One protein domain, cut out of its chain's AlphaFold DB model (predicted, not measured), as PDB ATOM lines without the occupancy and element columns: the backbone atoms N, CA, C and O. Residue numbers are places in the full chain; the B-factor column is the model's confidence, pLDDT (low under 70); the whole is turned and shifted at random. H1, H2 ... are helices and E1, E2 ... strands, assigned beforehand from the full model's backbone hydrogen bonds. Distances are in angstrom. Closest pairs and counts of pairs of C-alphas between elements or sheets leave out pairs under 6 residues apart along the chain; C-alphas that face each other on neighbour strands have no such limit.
ATOM      1  N   SER A   2      18.206  -8.145  20.582       74.75
ATOM      2  CA  SER A   2      18.359  -7.604  19.223       74.75
ATOM      3  C   SER A   2      18.103  -6.092  19.161       74.75
ATOM      4  O   SER A   2      17.066  -5.643  19.654       74.75
ATOM      5  N   ILE A   3      18.999  -5.349  18.506       81.19
ATOM      6  CA  ILE A   3      18.870  -3.906  18.254       81.19
ATOM      7  C   ILE A   3      17.536  -3.618  17.542       81.19
ATOM      8  O   ILE A   3      17.271  -4.146  16.458       81.19
ATOM      9  N   ALA A   4      16.702  -2.762  18.130       81.19
ATOM     10  CA  ALA A   4      15.452  -2.287  17.553       81.19
ATOM     11  C   ALA A   4      15.615  -0.896  16.915       81.19
ATOM     12  O   ALA A   4      16.547  -0.148  17.203       81.19
ATOM     13  N   SER A   5      14.656  -0.490  16.071       71.25
ATOM     14  CA  SER A   5      14.693   0.836  15.424       71.25
ATOM     15  C   SER A   5      14.710   2.001  16.424       71.25
ATOM     16  O   SER A   5      15.195   3.074  16.078       71.25
ATOM     17  N   GLY A   6      14.169   1.808  17.631       77.94
ATOM     18  CA  GLY A   6      14.173   2.813  18.695       77.94
ATOM     19  C   GLY A   6      15.525   2.973  19.395       77.94
ATOM     20  O   GLY A   6      15.706   3.957  20.110       77.94
ATOM     21  N   ASP A   7      16.468   2.053  19.176       85.88
ATOM     22  CA  ASP A   7      17.784   2.054  19.822       85.88
ATOM     23  C   ASP A   7      18.829   2.849  19.025       85.88
ATOM     24  O   ASP A   7      19.911   3.130  19.531       85.88
ATOM     25  N   ILE A   8      18.516   3.244  17.786       89.38
ATOM     26  CA  ILE A   8      19.393   4.057  16.936       89.38
ATOM     27  C   ILE A   8      18.978   5.521  17.044       89.38
ATOM     28  O   ILE A   8      17.898   5.906  16.593       89.38
ATOM     29  N   LYS A   9      19.837   6.353  17.638       90.69
ATOM     30  CA  LYS A   9      19.508   7.749  17.963       90.69
ATOM     31  C   LYS A   9      20.596   8.709  17.512       90.69
ATOM     32  O   LYS A   9      21.780   8.376  17.508       90.69
ATOM     33  N   PHE A  10      20.181   9.927  17.183       92.38
ATOM     34  CA  PHE A  10      21.088  11.059  17.059       92.38
ATOM     35  C   PHE A  10      21.123  11.835  18.374       92.38
ATOM     36  O   PHE A  10      20.080  12.168  18.931       92.38
ATOM     37  N   PHE A  11      22.320  12.133  18.859       93.00
ATOM     38  CA  PHE A  11      22.577  12.892  20.074       93.00
ATOM     39  C   PHE A  11      23.173  14.255  19.742       93.00
ATOM     40  O   PHE A  11      23.957  14.400  18.797       93.00
ATOM     41  N   ALA A  12      22.811  15.251  20.546       92.62
ATOM     42  CA  ALA A  12      23.426  16.564  20.499       92.62
ATOM     43  C   ALA A  12      24.874  16.484  20.999       92.62
ATOM     44  O   ALA A  12      25.187  15.759  21.952       92.62
ATOM     45  N   SER A  13      25.754  17.258  20.369       92.31
ATOM     46  CA  SER A  13      27.087  17.499  20.918       92.31
ATOM     47  C   SER A  13      27.016  18.418  22.142       92.31
ATOM     48  O   SER A  13      26.010  19.095  22.365       92.31
ATOM     49  N   LYS A  14      28.087  18.446  22.946       90.25
ATOM     50  CA  LYS A  14      28.191  19.257  24.172       90.25
ATOM     51  C   LYS A  14      27.772  20.709  23.946       90.25
ATOM     52  O   LYS A  14      27.060  21.268  24.776       90.25
ATOM     53  N   ASN A  15      28.217  21.310  22.846       90.38
ATOM     54  CA  ASN A  15      27.874  22.677  22.496       90.38
ATOM     55  C   ASN A  15      27.271  22.764  21.085       90.38
ATOM     56  O   ASN A  15      27.982  22.832  20.085       90.38
ATOM     57  N   MET A  16      25.942  22.845  21.001       90.19
ATOM     58  CA  MET A  16      25.219  23.122  19.756       90.19
ATOM     59  C   MET A  16      25.204  24.633  19.454       90.19
ATOM     60  O   MET A  16      24.155  25.208  19.152       90.19
ATOM     61  N   THR A  17      26.363  25.308  19.437       88.56
ATOM     62  CA  THR A  17      26.541  26.712  18.964       88.56
ATOM     63  C   THR A  17      27.501  26.798  17.760       88.56
ATOM     64  O   THR A  17      28.190  25.833  17.440       88.56
ATOM     65  N   ASP A  18      27.422  27.889  16.989       85.00
ATOM     66  CA  ASP A  18      28.242  28.112  15.780       85.00
ATOM     67  C   ASP A  18      29.507  28.926  16.124       85.00
ATOM     68  O   ASP A  18      30.038  29.664  15.298       85.00
ATOM     69  N   THR A  19      29.958  28.828  17.378       88.19
ATOM     70  CA  THR A  19      31.177  29.449  17.909       88.19
ATOM     71  C   THR A  19      32.374  28.499  17.754       88.19
ATOM     72  O   THR A  19      32.172  27.304  17.517       88.19
ATOM     73  N   PRO A  20      33.625  28.987  17.876       86.12
ATOM     74  CA  PRO A  20      34.836  28.157  17.780       86.12
ATOM     75  C   PRO A  20      34.824  26.873  18.630       86.12
ATOM     76  O   PRO A  20      35.318  25.828  18.208       86.12
ATOM     77  N   ASP A  21      34.203  26.939  19.808       86.94
ATOM     78  CA  ASP A  21      34.060  25.864  20.792       86.94
ATOM     79  C   ASP A  21      32.797  24.992  20.610       86.94
ATOM     80  O   ASP A  21      32.545  24.102  21.424       86.94
ATOM     81  N   GLY A  22      32.004  25.219  19.555       88.19
ATOM     82  CA  GLY A  22      30.869  24.365  19.190       88.19
ATOM     83  C   GLY A  22      31.308  22.922  18.910       88.19
ATOM     84  O   GLY A  22      32.377  22.706  18.355       88.19
ATOM     85  N   GLY A  23      30.508  21.917  19.271       89.44
ATOM     86  CA  GLY A  23      30.894  20.499  19.244       89.44
ATOM     87  C   GLY A  23      31.361  20.000  20.614       89.44
ATOM     88  O   GLY A  23      30.742  20.315  21.632       89.44
ATOM     89  N   GLY A  24      32.442  19.213  20.649       84.44
ATOM     90  CA  GLY A  24      33.109  18.827  21.902       84.44
ATOM     91  C   GLY A  24      32.620  17.528  22.553       84.44
ATOM     92  O   GLY A  24      32.763  17.369  23.765       84.44
ATOM     93  N   GLY A  25      32.052  16.606  21.770       83.38
ATOM     94  CA  GLY A  25      31.699  15.253  22.224       83.38
ATOM     95  C   GLY A  25      30.203  15.018  22.451       83.38
ATOM     96  O   GLY A  25      29.425  15.973  22.474       83.38
ATOM     97  N   PRO A  26      29.781  13.747  22.594       86.56
ATOM     98  CA  PRO A  26      28.380  13.364  22.737       86.56
ATOM     99  C   PRO A  26      27.812  13.726  24.109       86.56
ATOM    100  O   PRO A  26      28.509  13.693  25.124       86.56
ATOM    101  N   THR A  27      26.509  13.997  24.144       87.88
ATOM    102  CA  THR A  27      25.719  14.156  25.374       87.88
ATOM    103  C   THR A  27      24.619  13.097  25.446       87.88
ATOM    104  O   THR A  27      24.324  12.437  24.453       87.88
ATOM    105  N   GLY A  28      23.961  12.961  26.601       85.06
ATOM    106  CA  GLY A  28      22.736  12.155  26.721       85.06
ATOM    107  C   GLY A  28      21.493  12.784  26.070       85.06
ATOM    108  O   GLY A  28      20.414  12.197  26.118       85.06
ATOM    109  N   VAL A  29      21.605  13.980  25.475       91.06
ATOM    110  CA  VAL A  29      20.465  14.708  24.903       91.06
ATOM    111  C   VAL A  29      20.176  14.191  23.496       91.06
ATOM    112  O   VAL A  29      20.925  14.450  22.554       91.06
ATOM    113  N   VAL A  30      19.073  13.459  23.351       90.94
ATOM    114  CA  VAL A  30      18.580  12.964  22.058       90.94
ATOM    115  C   VAL A  30      18.043  14.130  21.224       90.94
ATOM    116  O   VAL A  30      17.313  14.971  21.744       90.94
ATOM    117  N   ILE A  31      18.367  14.159  19.931       90.56
ATOM    118  CA  ILE A  31      17.774  15.071  18.949       90.56
ATOM    119  C   ILE A  31      16.447  14.455  18.476       90.56
ATOM    120  O   ILE A  31      16.472  13.420  17.805       90.56
ATOM    121  N   PRO A  32      15.289  15.041  18.828       85.12
ATOM    122  CA  PRO A  32      13.994  14.484  18.452       85.12
ATOM    123  C   PRO A  32      13.731  14.601  16.941       85.12
ATOM    124  O   PRO A  32      14.001  15.636  16.333       85.12
ATOM    125  N   ASP A  33      13.168  13.545  16.340       82.50
ATOM    126  CA  ASP A  33      12.723  13.548  14.935       82.50
ATOM    127  C   ASP A  33      11.503  14.478  14.768       82.50
ATOM    128  O   ASP A  33      10.566  14.434  15.567       82.50
ATOM    129  N   GLY A  34      11.514  15.316  13.729       76.06
ATOM    130  CA  GLY A  34      10.440  16.268  13.406       76.06
ATOM    131  C   GLY A  34      10.438  17.577  14.205       76.06
ATOM    132  O   GLY A  34       9.650  18.469  13.899       76.06
ATOM    133  N   ALA A  35      11.320  17.743  15.196       81.12
ATOM    134  CA  ALA A  35      11.369  18.973  15.981       81.12
ATOM    135  C   ALA A  35      11.982  20.147  15.203       81.12
ATOM    136  O   ALA A  35      13.068  20.042  14.624       81.12
ATOM    137  N   SER A  36      11.302  21.295  15.250       75.69
ATOM    138  CA  SER A  36      11.803  22.528  14.643       75.69
ATOM    139  C   SER A  36      13.090  22.996  15.324       75.69
ATOM    140  O   SER A  36      13.218  22.941  16.548       75.69
ATOM    141  N   ASN A  37      14.043  23.465  14.519       81.69
ATOM    142  CA  ASN A  37      15.312  24.038  14.961       81.69
ATOM    143  C   ASN A  37      16.178  23.142  15.866       81.69
ATOM    144  O   ASN A  37      17.023  23.631  16.616       81.69
ATOM    145  N   ALA A  38      16.015  21.819  15.764       85.31
ATOM    146  CA  ALA A  38      16.731  20.860  16.606       85.31
ATOM    147  C   ALA A  38      18.246  20.774  16.313       85.31
ATOM    148  O   ALA A  38      19.024  20.401  17.188       85.31
ATOM    149  N   ILE A  39      18.676  21.120  15.090       90.44
ATOM    150  CA  ILE A  39      20.094  21.103  14.674       90.44
ATOM    151  C   ILE A  39      20.590  22.515  14.342       90.44
ATOM    152  O   ILE A  39      21.638  22.947  14.827       90.44
ATOM    153  N   PHE A  40      19.848  23.243  13.506       91.00
ATOM    154  CA  PHE A  40      20.170  24.609  13.105       91.00
ATOM    155  C   PHE A  40      19.028  25.558  13.474       91.00
ATOM    156  O   PHE A  40      17.883  25.135  13.397       91.00
ATOM    157  N   PRO A  41      19.318  26.822  13.827       88.56
ATOM    158  CA  PRO A  41      18.290  27.838  14.040       88.56
ATOM    159  C   PRO A  41      17.685  28.321  12.714       88.56
ATOM    160  O   PRO A  41      18.251  28.063  11.644       88.56
ATOM    161  N   ASP A  42      16.605  29.098  12.799       86.88
ATOM    162  CA  ASP A  42      16.001  29.788  11.656       86.88
ATOM    163  C   ASP A  42      17.011  30.674  10.901       86.88
ATOM    164  O   ASP A  42      18.049  31.082  11.433       86.88
ATOM    165  N   ILE A  43      16.707  30.952   9.634       88.25
ATOM    166  CA  ILE A  43      17.527  31.787   8.748       88.25
ATOM    167  C   ILE A  43      17.050  33.237   8.859       88.25
ATOM    168  O   ILE A  43      15.874  33.513   8.635       88.25
ATOM    169  N   SER A  44      17.952  34.169   9.173       87.56
ATOM    170  CA  SER A  44      17.615  35.597   9.242       87.56
ATOM    171  C   SER A  44      17.695  36.296   7.876       87.56
ATOM    172  O   SER A  44      18.392  35.838   6.968       87.56
ATOM    173  N   GLU A  45      17.045  37.459   7.737       84.19
ATOM    174  CA  GLU A  45      17.202  38.325   6.551       84.19
ATOM    175  C   GLU A  45      18.656  38.768   6.346       84.19
ATOM    176  O   GLU A  45      19.114  38.898   5.211       84.19
ATOM    177  N   LEU A  46      19.412  38.955   7.433       83.94
ATOM    178  CA  LEU A  46      20.830  39.280   7.336       83.94
ATOM    179  C   LEU A  46      21.602  38.113   6.716       83.94
ATOM    180  O   LEU A  46      22.333  38.331   5.755       83.94
ATOM    181  N   ASP A  47      21.379  36.878   7.176       86.00
ATOM    182  CA  ASP A  47      22.037  35.690   6.607       86.00
ATOM    183  C   ASP A  47      21.772  35.554   5.095       86.00
ATOM    184  O   ASP A  47      22.636  35.091   4.355       86.00
ATOM    185  N   ARG A  48      20.604  36.008   4.622       85.06
ATOM    186  CA  ARG A  48      20.220  36.070   3.198       85.06
ATOM    187  C   ARG A  48      20.872  37.219   2.430       85.06
ATOM    188  O   ARG A  48      21.065  37.105   1.222       85.06
ATOM    189  N   ALA A  49      21.181  38.329   3.094       80.44
ATOM    190  CA  ALA A  49      21.819  39.484   2.471       80.44
ATOM    191  C   ALA A  49      23.325  39.264   2.268       80.44
ATOM    192  O   ALA A  49      23.855  39.577   1.206       80.44
ATOM    193  N   ILE A  50      24.007  38.705   3.273       79.69
ATOM    194  CA  ILE A  50      25.465  38.490   3.248       79.69
ATOM    195  C   ILE A  50      25.864  37.082   2.791       79.69
ATOM    196  O   ILE A  50      26.952  36.899   2.246       79.69
ATOM    197  N   GLY A  51      24.979  36.094   2.941       86.19
ATOM    198  CA  GLY A  51      25.327  34.679   2.853       86.19
ATOM    199  C   GLY A  51      26.023  34.192   4.131       86.19
ATOM    200  O   GLY A  51      26.736  34.946   4.793       86.19
ATOM    201  N   ARG A  52      25.823  32.920   4.501       88.69
ATOM    202  CA  ARG A  52      26.379  32.355   5.746       88.69
ATOM    203  C   ARG A  52      26.624  30.850   5.676       88.69
ATOM    204  O   ARG A  52      25.905  30.133   4.984       88.69
ATOM    205  N   VAL A  53      27.609  30.373   6.441       90.94
ATOM    206  CA  VAL A  53      27.893  28.951   6.679       90.94
ATOM    207  C   VAL A  53      27.765  28.631   8.170       90.94
ATOM    208  O   VAL A  53      28.424  29.254   8.999       90.94
ATOM    209  N   ASN A  54      26.955  27.628   8.514       91.75
ATOM    210  CA  ASN A  54      26.845  27.097   9.875       91.75
ATOM    211  C   ASN A  54      27.382  25.667   9.937       91.75
ATOM    212  O   ASN A  54      27.090  24.867   9.047       91.75
ATOM    213  N   ILE A  55      28.098  25.317  11.007       92.62
ATOM    214  CA  ILE A  55      28.652  23.967  11.202       92.62
ATOM    215  C   ILE A  55      28.138  23.397  12.527       92.62
ATOM    216  O   ILE A  55      28.238  24.042  13.569       92.62
ATOM    217  N   ARG A  56      27.586  22.179  12.500       92.38
ATOM    218  CA  ARG A  56      27.037  21.479  13.674       92.38
ATOM    219  C   ARG A  56      27.542  20.055  13.727       92.38
ATOM    220  O   ARG A  56      27.483  19.352  12.727       92.38
ATOM    221  N   GLN A  57      27.974  19.608  14.898       92.50
ATOM    222  CA  GLN A  57      28.276  18.201  15.121       92.50
ATOM    223  C   GLN A  57      27.061  17.501  15.728       92.50
ATOM    224  O   GLN A  57      26.581  17.897  16.792       92.50
ATOM    225  N   VAL A  58      26.608  16.441  15.066       93.25
ATOM    226  CA  VAL A  58      25.626  15.492  15.593       93.25
ATOM    227  C   VAL A  58      26.317  14.142  15.778       93.25
ATOM    228  O   VAL A  58      27.252  13.826  15.043       93.25
ATOM    229  N   VAL A  59      25.891  13.344  16.756       93.06
ATOM    230  CA  VAL A  59      26.472  12.019  17.017       93.06
ATOM    231  C   VAL A  59      25.429  10.936  16.793       93.06
ATOM    232  O   VAL A  59      24.369  10.974  17.404       93.06
ATOM    233  N   LEU A  60      25.722   9.958  15.940       93.38
ATOM    234  CA  LEU A  60      24.929   8.731  15.846       93.38
ATOM    235  C   LEU A  60      25.340   7.788  16.979       93.38
ATOM    236  O   LEU A  60      26.536   7.571  17.149       93.38
ATOM    237  N   GLY A  61      24.390   7.208  17.712       92.31
ATOM    238  CA  GLY A  61      24.663   6.219  18.756       92.31
ATOM    239  C   GLY A  61      23.679   5.048  18.763       92.31
ATOM    240  O   GLY A  61      22.511   5.214  18.409       92.31
ATOM    241  N   VAL A  62      24.170   3.878  19.181       92.44
ATOM    242  CA  VAL A  62      23.383   2.655  19.424       92.44
ATOM    243  C   VAL A  62      23.161   2.508  20.929       92.44
ATOM    244  O   VAL A  62      24.126   2.432  21.682       92.44
ATOM    245  N   THR A  63      21.909   2.462  21.383       89.69
ATOM    246  CA  THR A  63      21.555   2.397  22.810       89.69
ATOM    247  C   THR A  63      20.960   1.048  23.197       89.69
ATOM    248  O   THR A  63      19.777   0.977  23.520       89.69
ATOM    249  N   THR A  64      21.762  -0.018  23.153       91.25
ATOM    250  CA  THR A  64      21.370  -1.331  23.692       91.25
ATOM    251  C   THR A  64      22.174  -1.688  24.949       91.25
ATOM    252  O   THR A  64      23.338  -1.292  25.070       91.25
ATOM    253  N   PRO A  65      21.598  -2.464  25.887       90.44
ATOM    254  CA  PRO A  65      22.266  -2.887  27.123       90.44
ATOM    255  C   PRO A  65      23.288  -4.024  26.920       90.44
ATOM    256  O   PRO A  65      23.683  -4.692  27.872       90.44
ATOM    257  N   ASP A  66      23.712  -4.273  25.684       90.31
ATOM    258  CA  ASP A  66      24.617  -5.350  25.272       90.31
ATOM    259  C   ASP A  66      25.654  -4.840  24.260       90.31
ATOM    260  O   ASP A  66      25.810  -3.636  24.074       90.31
ATOM    261  N   THR A  67      26.399  -5.748  23.630       90.25
ATOM    262  CA  THR A  67      27.404  -5.442  22.602       90.25
ATOM    263  C   THR A  67      26.993  -5.955  21.223       90.25
ATOM    264  O   THR A  67      27.861  -6.304  20.412       90.25
ATOM    265  N   ASP A  68      25.686  -6.064  20.959       90.94
ATOM    266  CA  ASP A  68      25.195  -6.488  19.647       90.94
ATOM    267  C   ASP A  68      25.707  -5.499  18.583       90.94
ATOM    268  O   ASP A  68      25.873  -4.302  18.834       90.94
ATOM    269  N   THR A  69      26.072  -6.005  17.403       90.50
ATOM    270  CA  THR A  69      26.766  -5.194  16.389       90.50
ATOM    271  C   THR A  69      25.769  -4.588  15.413       90.50
ATOM    272  O   THR A  69      24.988  -5.312  14.799       90.50
ATOM    273  N   TYR A  70      25.830  -3.268  15.234       91.38
ATOM    274  CA  TYR A  70      25.127  -2.585  14.155       91.38
ATOM    275  C   TYR A  70      25.998  -2.600  12.897       91.38
ATOM    276  O   TYR A  70      27.048  -1.955  12.847       91.38
ATOM    277  N   LEU A  71      25.595  -3.398  11.913       90.00
ATOM    278  CA  LEU A  71      26.400  -3.744  10.745       90.00
ATOM    279  C   LEU A  71      26.253  -2.689   9.646       90.00
ATOM    280  O   LEU A  71      25.153  -2.213   9.363       90.00
ATOM    281  N   GLY A  72      27.362  -2.337   8.994       88.62
ATOM    282  CA  GLY A  72      27.359  -1.465   7.819       88.62
ATOM    283  C   GLY A  72      26.758  -0.078   8.067       88.62
ATOM    284  O   GLY A  72      26.104   0.472   7.172       88.62
ATOM    285  N   ALA A  73      26.959   0.493   9.258       91.69
ATOM    286  CA  ALA A  73      26.359   1.765   9.632       91.69
ATOM    287  C   ALA A  73      26.780   2.881   8.664       91.69
ATOM    288  O   ALA A  73      27.962   3.079   8.356       91.69
ATOM    289  N   HIS A  74      25.798   3.628   8.172       93.88
ATOM    290  CA  HIS A  74      26.002   4.777   7.306       93.88
ATOM    291  C   HIS A  74      24.897   5.814   7.479       93.88
ATOM    292  O   HIS A  74      23.783   5.506   7.900       93.88
ATOM    293  N   VAL A  75      25.212   7.064   7.148       94.88
ATOM    294  CA  VAL A  75      24.278   8.189   7.260       94.88
ATOM    295  C   VAL A  75      24.107   8.862   5.906       94.88
ATOM    296  O   VAL A  75      25.070   9.033   5.157       94.88
ATOM    297  N   ILE A  76      22.870   9.240   5.590       95.12
ATOM    298  CA  ILE A  76      22.505   9.995   4.389       95.12
ATOM    299  C   ILE A  76      21.722  11.252   4.766       95.12
ATOM    300  O   ILE A  76      20.960  11.261   5.735       95.12
ATOM    301  N   ILE A  77      21.845  12.293   3.944       95.00
ATOM    302  CA  ILE A  77      20.812  13.329   3.867       95.00
ATOM    303  C   ILE A  77      19.726  12.755   2.964       95.00
ATOM    304  O   ILE A  77      19.987  12.458   1.813       95.00
ATOM    305  N   ALA A  78      18.538  12.518   3.495       91.75
ATOM    306  CA  ALA A  78      17.471  11.806   2.800       91.75
ATOM    307  C   ALA A  78      16.536  12.725   2.005       91.75
ATOM    308  O   ALA A  78      15.902  12.264   1.054       91.75
ATOM    309  N   ALA A  79      16.448  13.987   2.428       90.12
ATOM    310  CA  ALA A  79      15.773  15.082   1.747       90.12
ATOM    311  C   ALA A  79      16.530  16.383   2.090       90.12
ATOM    312  O   ALA A  79      16.684  16.675   3.283       90.12
ATOM    313  N   PRO A  80      17.070  17.117   1.099       90.56
ATOM    314  CA  PRO A  80      17.652  18.441   1.307       90.56
ATOM    315  C   PRO A  80      16.551  19.507   1.504       90.56
ATOM    316  O   PRO A  80      15.385  19.218   1.225       90.56
ATOM    317  N   PRO A  81      16.900  20.734   1.941       89.44
ATOM    318  CA  PRO A  81      15.958  21.855   1.989       89.44
ATOM    319  C   PRO A  81      15.303  22.136   0.631       89.44
ATOM    320  O   PRO A  81      15.945  21.999  -0.411       89.44
ATOM    321  N   ASN A  82      14.041  22.577   0.641       85.12
ATOM    322  CA  ASN A  82      13.312  22.914  -0.589       85.12
ATOM    323  C   ASN A  82      13.746  24.258  -1.196       85.12
ATOM    324  O   ASN A  82      13.527  24.493  -2.384       85.12
ATOM    325  N   ASP A  83      14.352  25.148  -0.404       86.44
ATOM    326  CA  ASP A  83      14.903  26.396  -0.928       86.44
ATOM    327  C   ASP A  83      16.224  26.124  -1.675       86.44
ATOM    328  O   ASP A  83      17.201  25.722  -1.039       86.44
ATOM    329  N   PRO A  84      16.314  26.390  -2.994       83.25
ATOM    330  CA  PRO A  84      17.527  26.138  -3.775       83.25
ATOM    331  C   PRO A  84      18.740  26.962  -3.316       83.25
ATOM    332  O   PRO A  84      19.868  26.631  -3.678       83.25
ATOM    333  N   ARG A  85      18.529  28.027  -2.529       87.06
ATOM    334  CA  ARG A  85      19.596  28.853  -1.944       87.06
ATOM    335  C   ARG A  85      20.121  28.316  -0.615       87.06
ATOM    336  O   ARG A  85      21.046  28.906  -0.062       87.06
ATOM    337  N   VAL A  86      19.553  27.231  -0.090       90.12
ATOM    338  CA  VAL A  86      19.981  26.615   1.169       90.12
ATOM    339  C   VAL A  86      20.428  25.185   0.901       90.12
ATOM    340  O   VAL A  86      19.646  24.348   0.461       90.12
ATOM    341  N   SER A  87      21.684  24.875   1.207       91.31
ATOM    342  CA  SER A  87      22.212  23.515   1.100       91.31
ATOM    343  C   SER A  87      22.672  22.984   2.448       91.31
ATOM    344  O   SER A  87      23.099  23.737   3.324       91.31
ATOM    345  N   VAL A  88      22.598  21.662   2.613       93.44
ATOM    346  CA  VAL A  88      23.180  20.947   3.752       93.44
ATOM    347  C   VAL A  88      24.071  19.834   3.217       93.44
ATOM    348  O   VAL A  88      23.666  19.083   2.329       93.44
ATOM    349  N   VAL A  89      25.283  19.728   3.756       93.69
ATOM    350  CA  VAL A  89      26.247  18.671   3.429       93.69
ATOM    351  C   VAL A  89      26.864  18.096   4.700       93.69
ATOM    352  O   VAL A  89      27.055  18.799   5.687       93.69
ATOM    353  N   MET A  90      27.189  16.810   4.686       94.00
ATOM    354  CA  MET A  90      27.952  16.133   5.730       94.00
ATOM    355  C   MET A  90      29.431  16.072   5.365       94.00
ATOM    356  O   MET A  90      29.791  15.932   4.192       94.00
ATOM    357  N   VAL A  91      30.293  16.111   6.379       90.88
ATOM    358  CA  VAL A  91      31.752  16.040   6.217       90.88
ATOM    359  C   VAL A  91      32.310  14.959   7.127       90.88
ATOM    360  O   VAL A  91      31.988  14.916   8.310       90.88
ATOM    361  N   LYS A  92      33.170  14.083   6.597       86.69
ATOM    362  CA  LYS A  92      33.805  13.035   7.408       86.69
ATOM    363  C   LYS A  92      34.886  13.620   8.328       86.69
ATOM    364  O   LYS A  92      35.875  14.175   7.841       86.69
ATOM    365  N   VAL A  93      34.716  13.438   9.640       84.88
ATOM    366  CA  VAL A  93      35.681  13.821  10.682       84.88
ATOM    367  C   VAL A  93      35.854  12.660  11.661       84.88
ATOM    368  O   VAL A  93      34.927  12.316  12.389       84.88
ATOM    369  N   ASP A  94      37.054  12.081  11.694       79.00
ATOM    370  CA  ASP A  94      37.402  10.911  12.518       79.00
ATOM    371  C   ASP A  94      37.794  11.311  13.960       79.00
ATOM    372  O   ASP A  94      38.756  10.804  14.529       79.00
ATOM    373  N   ASN A  95      37.062  12.260  14.553       86.81
ATOM    374  CA  ASN A  95      37.199  12.664  15.953       86.81
ATOM    375  C   ASN A  95      35.806  12.926  16.545       86.81
ATOM    376  O   ASN A  95      35.072  13.806  16.086       86.81
ATOM    377  N   LEU A  96      35.442  12.151  17.570       88.12
ATOM    378  CA  LEU A  96      34.150  12.256  18.247       88.12
ATOM    379  C   LEU A  96      34.034  13.535  19.092       88.12
ATOM    380  O   LEU A  96      32.937  14.068  19.234       88.12
ATOM    381  N   PHE A  97      35.152  14.063  19.592       89.75
ATOM    382  CA  PHE A  97      35.205  15.257  20.440       89.75
ATOM    383  C   PHE A  97      35.609  16.522  19.675       89.75
ATOM    384  O   PHE A  97      35.954  17.527  20.294       89.75
ATOM    385  N   ALA A  98      35.559  16.486  18.340       89.81
ATOM    386  CA  ALA A  98      35.956  17.618  17.514       89.81
ATOM    387  C   ALA A  98      35.150  18.878  17.850       89.81
ATOM    388  O   ALA A  98      33.923  18.838  17.984       89.81
ATOM    389  N   ASN A  99      35.845  20.007  17.947       91.12
ATOM    390  CA  ASN A  99      35.203  21.318  17.991       91.12
ATOM    391  C   ASN A  99      35.017  21.891  16.576       91.12
ATOM    392  O   ASN A  99      35.495  21.350  15.571       91.12
ATOM    393  N   ARG A 100      34.304  23.012  16.486       89.69
ATOM    394  CA  ARG A 100      33.974  23.678  15.231       89.69
ATOM    395  C   ARG A 100      35.218  24.109  14.476       89.69
ATOM    396  O   ARG A 100      35.251  23.938  13.262       89.69
ATOM    397  N   ASP A 101      36.235  24.619  15.158       87.00
ATOM    398  CA  ASP A 101      37.479  25.050  14.518       87.00
ATOM    399  C   ASP A 101      38.264  23.888  13.900       87.00
ATOM    400  O   ASP A 101      38.883  24.039  12.846       87.00
ATOM    401  N   GLU A 102      38.241  22.710  14.520       87.06
ATOM    402  CA  GLU A 102      38.815  21.490  13.951       87.06
ATOM    403  C   GLU A 102      38.027  21.019  12.722       87.06
ATOM    404  O   GLU A 102      38.619  20.720  11.680       87.06
ATOM    405  N   MET A 103      36.691  21.023  12.796       88.50
ATOM    406  CA  MET A 103      35.825  20.681  11.660       88.50
ATOM    407  C   MET A 103      35.988  21.676  10.499       88.50
ATOM    408  O   MET A 103      36.134  21.267   9.347       88.50
ATOM    409  N   LYS A 104      36.036  22.979  10.797       88.00
ATOM    410  CA  LYS A 104      36.286  24.065   9.841       88.00
ATOM    411  C   LYS A 104      37.634  23.879   9.145       88.00
ATOM    412  O   LYS A 104      37.677  23.853   7.918       88.00
ATOM    413  N   ARG A 105      38.714  23.648   9.903       83.88
ATOM    414  CA  ARG A 105      40.052  23.378   9.342       83.88
ATOM    415  C   ARG A 105      40.061  22.169   8.410       83.88
ATOM    416  O   ARG A 105      40.753  22.188   7.392       83.88
ATOM    417  N   ARG A 106      39.277  21.130   8.721       84.00
ATOM    418  CA  ARG A 106      39.106  19.978   7.831       84.00
ATOM    419  C   ARG A 106      38.391  20.366   6.538       84.00
ATOM    420  O   ARG A 106      38.872  19.979   5.477       84.00
ATOM    421  N   ILE A 107      37.313  21.147   6.591       85.69
ATOM    422  CA  ILE A 107      36.586  21.611   5.393       85.69
ATOM    423  C   ILE A 107      37.486  22.479   4.504       85.69
ATOM    424  O   ILE A 107      37.524  22.299   3.290       85.69
ATOM    425  N   GLU A 108      38.266  23.366   5.117       82.12
ATOM    426  CA  GLU A 108      39.188  24.271   4.429       82.12
ATOM    427  C   GLU A 108      40.432  23.570   3.858       82.12
ATOM    428  O   GLU A 108      41.174  24.165   3.084       82.12
ATOM    429  N   SER A 109      40.678  22.293   4.168       77.19
ATOM    430  CA  SER A 109      41.848  21.543   3.669       77.19
ATOM    431  C   SER A 109      41.776  21.140   2.181       77.19
ATOM    432  O   SER A 109      42.464  20.220   1.738       77.19
ATOM    433  N   TYR A 110      40.957  21.829   1.383       73.38
ATOM    434  CA  TYR A 110      40.835  21.580  -0.053       73.38
ATOM    435  C   TYR A 110      42.105  21.986  -0.826       73.38
ATOM    436  O   TYR A 110      42.529  21.252  -1.724       73.38
ATOM    437  N   LEU A 111      42.760  23.085  -0.424       76.06
ATOM    438  CA  LEU A 111      44.072  23.503  -0.930       76.06
ATOM    439  C   LEU A 111      45.202  23.250   0.077       76.06
ATOM    440  O   LEU A 111      45.043  23.449   1.286       76.06
ATOM    441  N   SER A 232      36.160  14.944   2.230       84.62
ATOM    442  CA  SER A 232      35.069  14.302   1.487       84.62
ATOM    443  C   SER A 232      33.718  14.830   1.955       84.62
ATOM    444  O   SER A 232      33.396  14.751   3.142       84.62
ATOM    445  N   PHE A 233      32.945  15.343   1.000       89.75
ATOM    446  CA  PHE A 233      31.618  15.919   1.200       89.75
ATOM    447  C   PHE A 233      30.534  14.939   0.765       89.75
ATOM    448  O   PHE A 233      30.667  14.304  -0.282       89.75
ATOM    449  N   TYR A 234      29.462  14.853   1.546       93.69
ATOM    450  CA  TYR A 234      28.325  13.978   1.286       93.69
ATOM    451  C   TYR A 234      27.033  14.792   1.351       93.69
ATOM    452  O   TYR A 234      26.839  15.573   2.272       93.69
ATOM    453  N   GLY A 235      26.132  14.629   0.391       94.06
ATOM    454  CA  GLY A 235      24.882  15.378   0.328       94.06
ATOM    455  C   GLY A 235      23.810  14.653  -0.467       94.06
ATOM    456  O   GLY A 235      23.959  13.472  -0.791       94.06
ATOM    457  N   ALA A 236      22.732  15.370  -0.770       94.06
ATOM    458  CA  ALA A 236      21.630  14.870  -1.576       94.06
ATOM    459  C   ALA A 236      21.220  15.881  -2.638       94.06
ATOM    460  O   ALA A 236      21.272  17.090  -2.415       94.06
ATOM    461  N   VAL A 237      20.803  15.361  -3.786       94.19
ATOM    462  CA  VAL A 237      20.368  16.139  -4.947       94.19
ATOM    463  C   VAL A 237      19.052  15.567  -5.481       94.19
ATOM    464  O   VAL A 237      18.872  14.344  -5.467       94.19
ATOM    465  N   PRO A 238      18.112  16.410  -5.941       93.69
ATOM    466  CA  PRO A 238      16.867  15.923  -6.516       93.69
ATOM    467  C   PRO A 238      17.123  15.217  -7.847       93.69
ATOM    468  O   PRO A 238      18.020  15.597  -8.616       93.69
ATOM    469  N   LEU A 239      16.311  14.194  -8.106       95.38
ATOM    470  CA  LEU A 239      16.254  13.515  -9.393       95.38
ATOM    471  C   LEU A 239      15.706  14.480 -10.462       95.38
ATOM    472  O   LEU A 239      14.780  15.235 -10.193       95.38
ATOM    473  N   ALA A 240      16.285  14.485 -11.661       94.81
ATOM    474  CA  ALA A 240      15.864  15.358 -12.762       94.81
ATOM    475  C   ALA A 240      14.888  14.669 -13.728       94.81
ATOM    476  O   ALA A 240      14.037  15.330 -14.314       94.81
ATOM    477  N   GLU A 241      15.000  13.349 -13.886       95.19
ATOM    478  CA  GLU A 241      14.142  12.535 -14.755       95.19
ATOM    479  C   GLU A 241      13.727  11.248 -14.039       95.19
ATOM    480  O   GLU A 241      14.540  10.713 -13.284       95.19
ATOM    481  N   PRO A 242      12.508  10.719 -14.266       96.06
ATOM    482  CA  PRO A 242      12.086   9.463 -13.658       96.06
ATOM    483  C   PRO A 242      13.059   8.326 -13.991       96.06
ATOM    484  O   PRO A 242      13.503   8.209 -15.132       96.06
ATOM    485  N   ALA A 243      13.343   7.467 -13.015       95.56
ATOM    486  CA  ALA A 243      14.167   6.277 -13.205       95.56
ATOM    487  C   ALA A 243      13.308   5.016 -13.099       95.56
ATOM    488  O   ALA A 243      12.407   4.938 -12.259       95.56
ATOM    489  N   SER A 244      13.579   4.027 -13.941       96.19
ATOM    490  CA  SER A 244      12.817   2.783 -13.996       96.19
ATOM    491  C   SER A 244      13.584   1.621 -13.371       96.19
ATOM    492  O   SER A 244      14.813   1.613 -13.276       96.19
ATOM    493  N   ILE A 245      12.844   0.592 -12.969       95.06
ATOM    494  CA  ILE A 245      13.419  -0.686 -12.564       95.06
ATOM    495  C   ILE A 245      14.298  -1.253 -13.692       95.06
ATOM    496  O   ILE A 245      13.908  -1.253 -14.858       95.06
ATOM    497  N   GLY A 246      15.484  -1.755 -13.347       94.44
ATOM    498  CA  GLY A 246      16.457  -2.260 -14.320       94.44
ATOM    499  C   GLY A 246      17.473  -1.222 -14.813       94.44
ATOM    500  O   GLY A 246      18.503  -1.620 -15.362       94.44
ATOM    501  N   ASP A 247      17.248   0.076 -14.581       95.25
ATOM    502  CA  ASP A 247      18.185   1.117 -15.005       95.25
ATOM    503  C   ASP A 247      19.484   1.067 -14.192       95.25
ATOM    504  O   ASP A 247      19.481   0.947 -12.969       95.25
ATOM    505  N   PHE A 248      20.622   1.205 -14.873       95.56
ATOM    506  CA  PHE A 248      21.942   1.339 -14.237       95.56
ATOM    507  C   PHE A 248      22.355   2.796 -14.034       95.56
ATOM    508  O   PHE A 248      23.411   3.054 -13.467       95.56
ATOM    509  N   THR A 249      21.605   3.751 -14.573       93.50
ATOM    510  CA  THR A 249      21.970   5.170 -14.559       93.50
ATOM    511  C   THR A 249      20.765   5.989 -14.147       93.50
ATOM    512  O   THR A 249      19.656   5.712 -14.590       93.50
ATOM    513  N   VAL A 250      20.995   7.007 -13.326       95.62
ATOM    514  CA  VAL A 250      19.998   8.028 -12.997       95.62
ATOM    515  C   VAL A 250      20.489   9.392 -13.437       95.62
ATOM    516  O   VAL A 250      21.697   9.645 -13.460       95.62
ATOM    517  N   ARG A 251      19.550  10.285 -13.743       96.00
ATOM    518  CA  ARG A 251      19.841  11.690 -14.012       96.00
ATOM    519  C   ARG A 251      19.465  12.524 -12.793       96.00
ATOM    520  O   ARG A 251      18.291  12.787 -12.557       96.00
ATOM    521  N   ALA A 252      20.457  12.928 -12.010       92.81
ATOM    522  CA  ALA A 252      20.303  13.938 -10.971       92.81
ATOM    523  C   ALA A 252      20.339  15.351 -11.577       92.81
ATOM    524  O   ALA A 252      20.854  15.559 -12.673       92.81
ATOM    525  N   SER A 253      19.819  16.339 -10.851       91.69
ATOM    526  CA  SER A 253      19.900  17.759 -11.243       91.69
ATOM    527  C   SER A 253      21.339  18.296 -11.309       91.69
ATOM    528  O   SER A 253      21.649  19.159 -12.124       91.69
ATOM    529  N   THR A 254      22.223  17.786 -10.453       90.88
ATOM    530  CA  THR A 254      23.648  18.131 -10.358       90.88
ATOM    531  C   THR A 254      24.376  17.029  -9.580       90.88
ATOM    532  O   THR A 254      23.740  16.210  -8.923       90.88
ATOM    533  N   ILE A 255      25.709  17.008  -9.618       89.88
ATOM    534  CA  ILE A 255      26.550  16.175  -8.732       89.88
ATOM    535  C   ILE A 255      27.319  17.005  -7.688       89.88
ATOM    536  O   ILE A 255      28.080  16.454  -6.886       89.88
ATOM    537  N   ARG A 256      27.142  18.333  -7.711       89.81
ATOM    538  CA  ARG A 256      27.844  19.301  -6.859       89.81
ATOM    539  C   ARG A 256      26.860  20.164  -6.082       89.81
ATOM    540  O   ARG A 256      25.812  20.521  -6.613       89.81
ATOM    541  N   VAL A 257      27.236  20.524  -4.860       89.50
ATOM    542  CA  VAL A 257      26.423  21.320  -3.929       89.50
ATOM    543  C   VAL A 257      27.277  22.471  -3.369       89.50
ATOM    544  O   VAL A 257      28.489  22.285  -3.221       89.50
ATOM    545  N   PRO A 258      26.700  23.651  -3.069       88.81
ATOM    546  CA  PRO A 258      27.436  24.750  -2.445       88.81
ATOM    547  C   PRO A 258      28.010  24.378  -1.072       88.81
ATOM    548  O   PRO A 258      27.298  23.797  -0.250       88.81
ATOM    549  N   ILE A 259      29.274  24.750  -0.826       87.94
ATOM    550  CA  ILE A 259      29.957  24.675   0.487       87.94
ATOM    551  C   ILE A 259      30.215  26.065   1.096       87.94
ATOM    552  O   ILE A 259      30.438  26.197   2.297       87.94
ATOM    553  N   VAL A 260      30.160  27.108   0.270       86.19
ATOM    554  CA  VAL A 260      30.307  28.512   0.659       86.19
ATOM    555  C   VAL A 260      29.380  29.352  -0.224       86.19
ATOM    556  O   VAL A 260      29.129  28.960  -1.371       86.19
ATOM    557  N   PRO A 261      28.833  30.478   0.262       77.81
ATOM    558  CA  PRO A 261      28.132  31.416  -0.602       77.81
ATOM    559  C   PRO A 261      29.097  31.901  -1.689       77.81
ATOM    560  O   PRO A 261      30.215  32.305  -1.382       77.81
ATOM    561  N   ALA A 943      35.655  36.122   5.669       69.00
ATOM    562  CA  ALA A 943      35.603  34.823   6.331       69.00
ATOM    563  C   ALA A 943      35.070  34.892   7.776       69.00
ATOM    564  O   ALA A 943      34.497  33.910   8.265       69.00
ATOM    565  N   SER A 944      35.234  36.032   8.460       67.62
ATOM    566  CA  SER A 944      34.697  36.268   9.807       67.62
ATOM    567  C   SER A 944      33.174  36.417   9.811       67.62
ATOM    568  O   SER A 944      32.518  36.020  10.774       67.62
ATOM    569  N   ILE A 945      32.608  36.919   8.710       71.19
ATOM    570  CA  ILE A 945      31.171  37.110   8.519       71.19
ATOM    571  C   ILE A 945      30.531  35.825   7.978       71.19
ATOM    572  O   ILE A 945      29.514  35.363   8.493       71.19
ATOM    573  N   VAL A 946      31.148  35.209   6.966       77.62
ATOM    574  CA  VAL A 946      30.622  33.996   6.321       77.62
ATOM    575  C   VAL A 946      30.797  32.746   7.188       77.62
ATOM    576  O   VAL A 946      29.996  31.816   7.087       77.62
ATOM    577  N   GLY A 947      31.807  32.716   8.060       75.88
ATOM    578  CA  GLY A 947      32.067  31.621   9.000       75.88
ATOM    579  C   GLY A 947      33.060  30.563   8.502       75.88
ATOM    580  O   GLY A 947      33.407  29.659   9.276       75.88
ATOM    581  N   ILE A 948      33.545  30.685   7.259       80.75
ATOM    582  CA  ILE A 948      34.583  29.843   6.648       80.75
ATOM    583  C   ILE A 948      35.472  30.659   5.700       80.75
ATOM    584  O   ILE A 948      34.996  31.606   5.078       80.75
ATOM    585  N   ASN A 949      36.748  30.292   5.569       77.19
ATOM    586  CA  ASN A 949      37.663  30.935   4.632       77.19
ATOM    587  C   ASN A 949      37.438  30.405   3.199       77.19
ATOM    588  O   ASN A 949      37.730  29.247   2.880       77.19
ATOM    589  N   SER A 950      36.917  31.271   2.324       73.50
ATOM    590  CA  SER A 950      36.567  30.932   0.937       73.50
ATOM    591  C   SER A 950      37.785  30.763   0.017       73.50
ATOM    592  O   SER A 950      37.723  30.011  -0.958       73.50
ATOM    593  N   VAL A 951      38.930  31.366   0.358       76.38
ATOM    594  CA  VAL A 951      40.178  31.303  -0.427       76.38
ATOM    595  C   VAL A 951      40.748  29.893  -0.480       76.38
ATOM    596  O   VAL A 951      41.517  29.560  -1.382       76.38
ATOM    597  N   ARG A 952      40.349  29.015   0.441       76.44
ATOM    598  CA  ARG A 952      40.769  27.612   0.428       76.44
ATOM    599  C   ARG A 952      39.800  26.688  -0.311       76.44
ATOM    600  O   ARG A 952      40.181  25.565  -0.609       76.44
ATOM    601  N   LEU A 953      38.604  27.154  -0.674       77.50
ATOM    602  CA  LEU A 953      37.518  26.372  -1.293       77.50
ATOM    603  C   LEU A 953      37.402  26.642  -2.798       77.50
ATOM    604  O   LEU A 953      37.859  27.692  -3.222       77.50
ATOM    605  N   PRO A 954      36.807  25.768  -3.627       73.12
ATOM    606  CA  PRO A 954      36.630  26.020  -5.065       73.12
ATOM    607  C   PRO A 954      36.103  27.428  -5.383       73.12
ATOM    608  O   PRO A 954      35.284  27.964  -4.641       73.12
ATOM    609  N   THR A 955      36.574  28.042  -6.474       67.19
ATOM    610  CA  THR A 955      36.210  29.424  -6.851       67.19
ATOM    611  C   THR A 955      34.717  29.600  -7.121       67.19
ATOM    612  O   THR A 955      34.164  30.645  -6.794       67.19
ATOM    613  N   ASP A 956      34.051  28.569  -7.643       68.62
ATOM    614  CA  ASP A 956      32.598  28.544  -7.840       68.62
ATOM    615  C   ASP A 956      31.811  28.264  -6.540       68.62
ATOM    616  O   ASP A 956      30.582  28.348  -6.521       68.62
ATOM    617  N   GLY A 957      32.511  27.961  -5.442       77.62
ATOM    618  CA  GLY A 957      31.939  27.621  -4.141       77.62
ATOM    619  C   GLY A 957      31.255  26.252  -4.090       77.62
ATOM    620  O   GLY A 957      30.559  25.964  -3.114       77.62
ATOM    621  N   LEU A 958      31.428  25.405  -5.113       83.94
ATOM    622  CA  LEU A 958      30.744  24.117  -5.248       83.94
ATOM    623  C   LEU A 958      31.688  22.940  -4.974       83.94
ATOM    624  O   LEU A 958      32.810  22.892  -5.472       83.94
ATOM    625  N   VAL A 959      31.207  21.927  -4.250       85.62
ATOM    626  CA  VAL A 959      31.948  20.678  -3.987       85.62
ATOM    627  C   VAL A 959      31.207  19.457  -4.530       85.62
ATOM    628  O   VAL A 959      29.974  19.422  -4.489       85.62
ATOM    629  N   PRO A 960      31.918  18.430  -5.034       87.88
ATOM    630  CA  PRO A 960      31.289  17.193  -5.478       87.88
ATOM    631  C   PRO A 960      30.803  16.366  -4.281       87.88
ATOM    632  O   PRO A 960      31.590  15.956  -3.423       87.88
ATOM    633  N   VAL A 961      29.500  16.078  -4.253       91.06
ATOM    634  CA  VAL A 961      28.887  15.176  -3.261       91.06
ATOM    635  C   VAL A 961      28.791  13.744  -3.792       91.06
ATOM    636  O   VAL A 961      29.005  12.786  -3.047       91.06
ATOM    637  N   HIS A 962      28.615  13.582  -5.107       91.19
ATOM    638  CA  HIS A 962      28.696  12.293  -5.798       91.19
ATOM    639  C   HIS A 962      30.011  12.171  -6.571       91.19
ATOM    640  O   HIS A 962      30.415  13.089  -7.279       91.19
ATOM    641  N   ALA A 963      30.676  11.025  -6.430       87.25
ATOM    642  CA  ALA A 963      31.917  10.698  -7.124       87.25
ATOM    643  C   ALA A 963      32.029   9.178  -7.311       87.25
ATOM    644  O   ALA A 963      31.450   8.416  -6.530       87.25
ATOM    645  N   ALA A 964      32.790   8.747  -8.319       87.75
ATOM    646  CA  ALA A 964      33.082   7.333  -8.540       87.75
ATOM    647  C   ALA A 964      33.721   6.693  -7.292       87.75
ATOM    648  O   ALA A 964      34.529   7.313  -6.599       87.75
ATOM    649  N   GLY A 965      33.328   5.456  -6.988       86.88
ATOM    650  CA  GLY A 965      33.784   4.713  -5.809       86.88
ATOM    651  C   GLY A 965      33.053   5.050  -4.504       86.88
ATOM    652  O   GLY A 965      33.327   4.421  -3.484       86.88
ATOM    653  N   ARG A 966      32.105   5.998  -4.504       89.75
ATOM    654  CA  ARG A 966      31.240   6.275  -3.342       89.75
ATOM    655  C   ARG A 966      29.942   5.479  -3.402       89.75
ATOM    656  O   ARG A 966      29.465   5.126  -4.477       89.75
ATOM    657  N   VAL A 967      29.344   5.232  -2.239       94.12
ATOM    658  CA  VAL A 967      28.000   4.651  -2.134       94.12
ATOM    659  C   VAL A 967      26.963   5.767  -2.227       94.12
ATOM    660  O   VAL A 967      27.114   6.817  -1.600       94.12
ATOM    661  N   ALA A 968      25.911   5.539  -3.006       94.88
ATOM    662  CA  ALA A 968      24.760   6.420  -3.097       94.88
ATOM    663  C   ALA A 968      23.457   5.643  -2.879       94.88
ATOM    664  O   ALA A 968      23.360   4.461  -3.201       94.88
ATOM    665  N   VAL A 969      22.462   6.328  -2.332       95.44
ATOM    666  CA  VAL A 969      21.117   5.834  -2.065       95.44
ATOM    667  C   VAL A 969      20.150   6.653  -2.902       95.44
ATOM    668  O   VAL A 969      20.054   7.869  -2.728       95.44
ATOM    669  N   VAL A 970      19.442   5.998  -3.815       96.38
ATOM    670  CA  VAL A 970      18.287   6.591  -4.495       96.38
ATOM    671  C   VAL A 970      17.077   6.280  -3.633       96.38
ATOM    672  O   VAL A 970      16.816   5.111  -3.370       96.38
ATOM    673  N   GLY A 971      16.374   7.298  -3.143       95.44
ATOM    674  CA  GLY A 971      15.238   7.091  -2.251       95.44
ATOM    675  C   GLY A 971      14.068   8.001  -2.569       95.44
ATOM    676  O   GLY A 971      14.274   9.184  -2.830       95.44
ATOM    677  N   ASN A 972      12.852   7.451  -2.513       95.94
ATOM    678  CA  ASN A 972      11.610   8.192  -2.733       95.94
ATOM    679  C   ASN A 972      10.685   8.131  -1.518       95.94
ATOM    680  O   ASN A 972      10.322   7.041  -1.069       95.94
ATOM    681  N   LEU A1043      26.821   1.245  -5.388       95.31
ATOM    682  CA  LEU A1043      28.126   1.857  -5.624       95.31
ATOM    683  C   LEU A1043      28.067   2.675  -6.918       95.31
ATOM    684  O   LEU A1043      27.591   2.189  -7.946       95.31
ATOM    685  N   VAL A1044      28.569   3.905  -6.869       95.12
ATOM    686  CA  VAL A1044      28.697   4.790  -8.028       95.12
ATOM    687  C   VAL A1044      29.913   4.363  -8.847       95.12
ATOM    688  O   VAL A1044      31.048   4.433  -8.375       95.12
ATOM    689  N   GLY A1045      29.675   3.915 -10.077       89.44
ATOM    690  CA  GLY A1045      30.717   3.597 -11.053       89.44
ATOM    691  C   GLY A1045      31.224   4.827 -11.807       89.44
ATOM    692  O   GLY A1045      32.412   4.905 -12.095       89.44
ATOM    693  N   ASP A1046      30.344   5.790 -12.094       90.75
ATOM    694  CA  ASP A1046      30.686   7.058 -12.751       90.75
ATOM    695  C   ASP A1046      29.715   8.172 -12.320       90.75
ATOM    696  O   ASP A1046      28.541   7.902 -12.055       90.75
ATOM    697  N   ALA A1047      30.199   9.414 -12.248       87.44
ATOM    698  CA  ALA A1047      29.404  10.596 -11.918       87.44
ATOM    699  C   ALA A1047      29.833  11.773 -12.801       87.44
ATOM    700  O   ALA A1047      30.956  12.269 -12.700       87.44
ATOM    701  N   GLN A1048      28.923  12.233 -13.655       85.88
ATOM    702  CA  GLN A1048      29.205  13.241 -14.671       85.88
ATOM    703  C   GLN A1048      28.653  14.611 -14.287       85.88
ATOM    704  O   GLN A1048      27.618  14.727 -13.631       85.88
ATOM    705  N   LEU A1049      29.298  15.670 -14.786       81.56
ATOM    706  CA  LEU A1049      28.845  17.051 -14.585       81.56
ATOM    707  C   LEU A1049      27.416  17.292 -15.107       81.56
ATOM    708  O   LEU A1049      26.709  18.144 -14.583       81.56
ATOM    709  N   SER A1050      26.978  16.504 -16.096       78.94
ATOM    710  CA  SER A1050      25.617  16.512 -16.648       78.94
ATOM    711  C   SER A1050      24.535  16.029 -15.671       78.94
ATOM    712  O   SER A1050      23.354  16.083 -16.013       78.94
ATOM    713  N   GLY A1051      24.922  15.512 -14.500       84.31
ATOM    714  CA  GLY A1051      24.016  14.907 -13.525       84.31
ATOM    715  C   GLY A1051      23.811  13.400 -13.709       84.31
ATOM    716  O   GLY A1051      23.138  12.782 -12.888       84.31
ATOM    717  N   HIS A1052      24.392  12.782 -14.742       91.62
ATOM    718  CA  HIS A1052      24.317  11.331 -14.920       91.62
ATOM    719  C   HIS A1052      25.187  10.614 -13.887       91.62
ATOM    720  O   HIS A1052      26.398  10.833 -13.816       91.62
ATOM    721  N   ILE A1053      24.563   9.736 -13.109       93.00
ATOM    722  CA  ILE A1053      25.222   8.897 -12.112       93.00
ATOM    723  C   ILE A1053      24.973   7.448 -12.504       93.00
ATOM    724  O   ILE A1053      23.830   6.987 -12.512       93.00
ATOM    725  N   ARG A1054      26.046   6.731 -12.837       94.94
ATOM    726  CA  ARG A1054      26.001   5.310 -13.179       94.94
ATOM    727  C   ARG A1054      26.304   4.472 -11.947       94.94
ATOM    728  O   ARG A1054      27.325   4.671 -11.293       94.94
ATOM    729  N   PHE A1055      25.465   3.485 -11.681       96.12
ATOM    730  CA  PHE A1055      25.621   2.509 -10.613       96.12
ATOM    731  C   PHE A1055      26.240   1.200 -11.112       96.12
ATOM    732  O   PHE A1055      26.210   0.876 -12.301       96.12
ATOM    733  N   PRO A1064       9.788   8.159  -9.348       96.12
ATOM    734  CA  PRO A1064       9.313   9.401  -9.950       96.12
ATOM    735  C   PRO A1064      10.269  10.556  -9.614       96.12
ATOM    736  O   PRO A1064      11.112  10.430  -8.734       96.12
ATOM    737  N   VAL A1065      10.142  11.701 -10.286       94.56
ATOM    738  CA  VAL A1065      10.945  12.897  -9.956       94.56
ATOM    739  C   VAL A1065      10.570  13.448  -8.577       94.56
ATOM    740  O   VAL A1065      11.434  13.670  -7.732       94.56
ATOM    741  N   GLU A1066       9.272  13.631  -8.331       92.56
ATOM    742  CA  GLU A1066       8.767  14.195  -7.079       92.56
ATOM    743  C   GLU A1066       9.077  13.284  -5.884       92.56
ATOM    744  O   GLU A1066       8.800  12.082  -5.905       92.56
ATOM    745  N   GLY A1067       9.663  13.865  -4.835       90.12
ATOM    746  CA  GLY A1067      10.024  13.154  -3.611       90.12
ATOM    747  C   GLY A1067      11.214  12.199  -3.746       90.12
ATOM    748  O   GLY A1067      11.505  11.502  -2.771       90.12
ATOM    749  N   THR A1068      11.898  12.148  -4.903       95.88
ATOM    750  CA  THR A1068      13.114  11.339  -5.089       95.88
ATOM    751  C   THR A1068      14.386  12.164  -4.992       95.88
ATOM    752  O   THR A1068      14.589  13.134  -5.725       95.88
ATOM    753  N   TYR A1069      15.308  11.676  -4.167       95.50
ATOM    754  CA  TYR A1069      16.642  12.239  -4.021       95.50
ATOM    755  C   TYR A1069      17.708  11.159  -4.190       95.50
ATOM    756  O   TYR A1069      17.563  10.033  -3.703       95.50
ATOM    757  N   VAL A1070      18.803  11.519  -4.854       95.88
ATOM    758  CA  VAL A1070      20.029  10.720  -4.898       95.88
ATOM    759  C   VAL A1070      20.941  11.248  -3.796       95.88
ATOM    760  O   VAL A1070      21.300  12.420  -3.795       95.88
ATOM    761  N   SER A1071      21.287  10.394  -2.839       95.75
ATOM    762  CA  SER A1071      21.975  10.780  -1.602       95.75
ATOM    763  C   SER A1071      23.294  10.031  -1.485       95.75
ATOM    764  O   SER A1071      23.307   8.811  -1.566       95.75
ATOM    765  N   SER A1072      24.424  10.705  -1.304       95.00
ATOM    766  CA  SER A1072      25.697  10.018  -1.041       95.00
ATOM    767  C   SER A1072      25.775   9.577   0.423       95.00
ATOM    768  O   SER A1072      25.463  10.371   1.312       95.00
ATOM    769  N   ALA A1073      26.230   8.351   0.680       94.38
ATOM    770  CA  ALA A1073      26.301   7.782   2.022       94.38
ATOM    771  C   ALA A1073      27.652   8.039   2.702       94.38
ATOM    772  O   ALA A1073      28.707   7.667   2.181       94.38
ATOM    773  N   LEU A1074      27.606   8.632   3.897       94.00
ATOM    774  CA  LEU A1074      28.733   8.691   4.822       94.00
ATOM    775  C   LEU A1074      28.858   7.332   5.516       94.00
ATOM    776  O   LEU A1074      28.041   6.995   6.369       94.00
ATOM    777  N   LEU A1075      29.874   6.555   5.143       92.50
ATOM    778  CA  LEU A1075      30.120   5.230   5.715       92.50
ATOM    779  C   LEU A1075      30.842   5.345   7.065       92.50
ATOM    780  O   LEU A1075      31.937   5.917   7.143       92.50
ATOM    781  N   LEU A1076      30.229   4.773   8.101       90.75
ATOM    782  CA  LEU A1076      30.733   4.729   9.477       90.75
ATOM    783  C   LEU A1076      31.289   3.341   9.844       90.75
ATOM    784  O   LEU A1076      32.125   3.243  10.738       90.75
ATOM    785  N   GLY A1077      30.899   2.299   9.103       90.00
ATOM    786  CA  GLY A1077      31.342   0.920   9.327       90.00
ATOM    787  C   GLY A1077      30.523   0.216  10.407       90.00
ATOM    788  O   GLY A1077      29.434   0.664  10.749       90.00
ATOM    789  N   ASP A1078      31.030  -0.894  10.935       92.06
ATOM    790  CA  ASP A1078      30.328  -1.644  11.978       92.06
ATOM    791  C   ASP A1078      30.481  -0.954  13.338       92.06
ATOM    792  O   ASP A1078      31.593  -0.639  13.777       92.06
ATOM    793  N   MET A1079      29.361  -0.736  14.025       91.69
ATOM    794  CA  MET A1079      29.310  -0.040  15.309       91.69
ATOM    795  C   MET A1079      28.956  -1.014  16.433       91.69
ATOM    796  O   MET A1079      27.892  -1.629  16.425       91.69
TER     797      MET A1079
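Overview. This is residues 2 to 111, 232 to 261, 943 to 972, 1043 to 1055 and 1064 to 1079 of the 1228 residues of an uncharacterized protein of Burkholderiales bacterium RIFCSPHIGHO2_01_FULL_64_960 (UniProt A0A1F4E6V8). Picture a pile of small antiparallel sheets: the strongly twisted sheet E2 E1 E3 at one end with H2 across E3, the small sheet E7 E12 E11 at the other end, and between them E5 and a crossed sandwich of E4 E14 on E6 E13 E10. The pair E8 E9 sits beside E5, and the short helices H1 and H3 lie near the start of E3. The 199 printed residues run E1 E2 H1 E3 E4 E5 H2 E6 E7 E8 H3 E9 E10 E11 E12 E13 E14; the class is mostly strand, with under half of the residues in named elements. The whole is compact, with a radius of gyration of the C-alphas of 17.6 A and spans of 49 by 44 by 32 A.

Arrangement. Begin with E1, residues 8 to 15, the inner strand between E2, residues 23 to 30, and E3, residues 52 to 62. In the hairpin E1 and E2, N 14 and O 25 are within hydrogen-bond range at 2.9 A; toward E3, N 11 and O 59 are at 2.8 A. E2, H1, residues 45 to 50, and E3 make a split strand-helix-strand unit, its two strands running the same way with E1 between them; its crossover is right-handed. H2, residues 100 to 107, is on this sheet, over E3 at a height of 8.8 A; the closest C-alphas of H2 and E3 are those of Arg 100 and Ile 55, 6.7 A apart. H3, residues 943 to 946, only grazes it. E5, residues 86 to 91, is near E3. Next is the sandwich, two sheets face to face, strands at 56 degrees: E4, residues 70 to 79, with E14, residues 1074 to 1079 (N 1076 and O 73, 2.8 A), and E6, residues 236 to 238, E13, residues 1068 to 1072, and E10, residues 967 to 972 (N 969 and O 1071, 2.7 A). E8, residues 256 to 258, pairs with E9, residues 958 to 960, through N 959 and O 257, 2.9 A. Last, E12, residues 1052 to 1055, lies between E7, residues 249 to 251, and E11, residues 1043 to 1047, with N 1045 and O 1054 at 2.8 A. H1 and H2 have every O i to N i+4 pair within range; H3 is too short for one.

Along the chain. Find C-alpha 8 at (19.393, 4.057, 16.936), where E1 begins its 21.2 A. E3 covers 32.8 A, E4 23.5 A. E14 ends at C-alpha 1079, (29.310, -0.040, 15.309).

Size, cuts and confidence. C-alphas 49 and 66 are farthest apart, 50.4 A. Four cuts leave gaps of 13.1 A after residue 111, 10.7 A after 261, 17.9 A after 972 and 17.7 A after 1055. The links E2 to H1 and H3 to E9 are long. Residues 943 to 944 and 955 to 956 have pLDDT under 70.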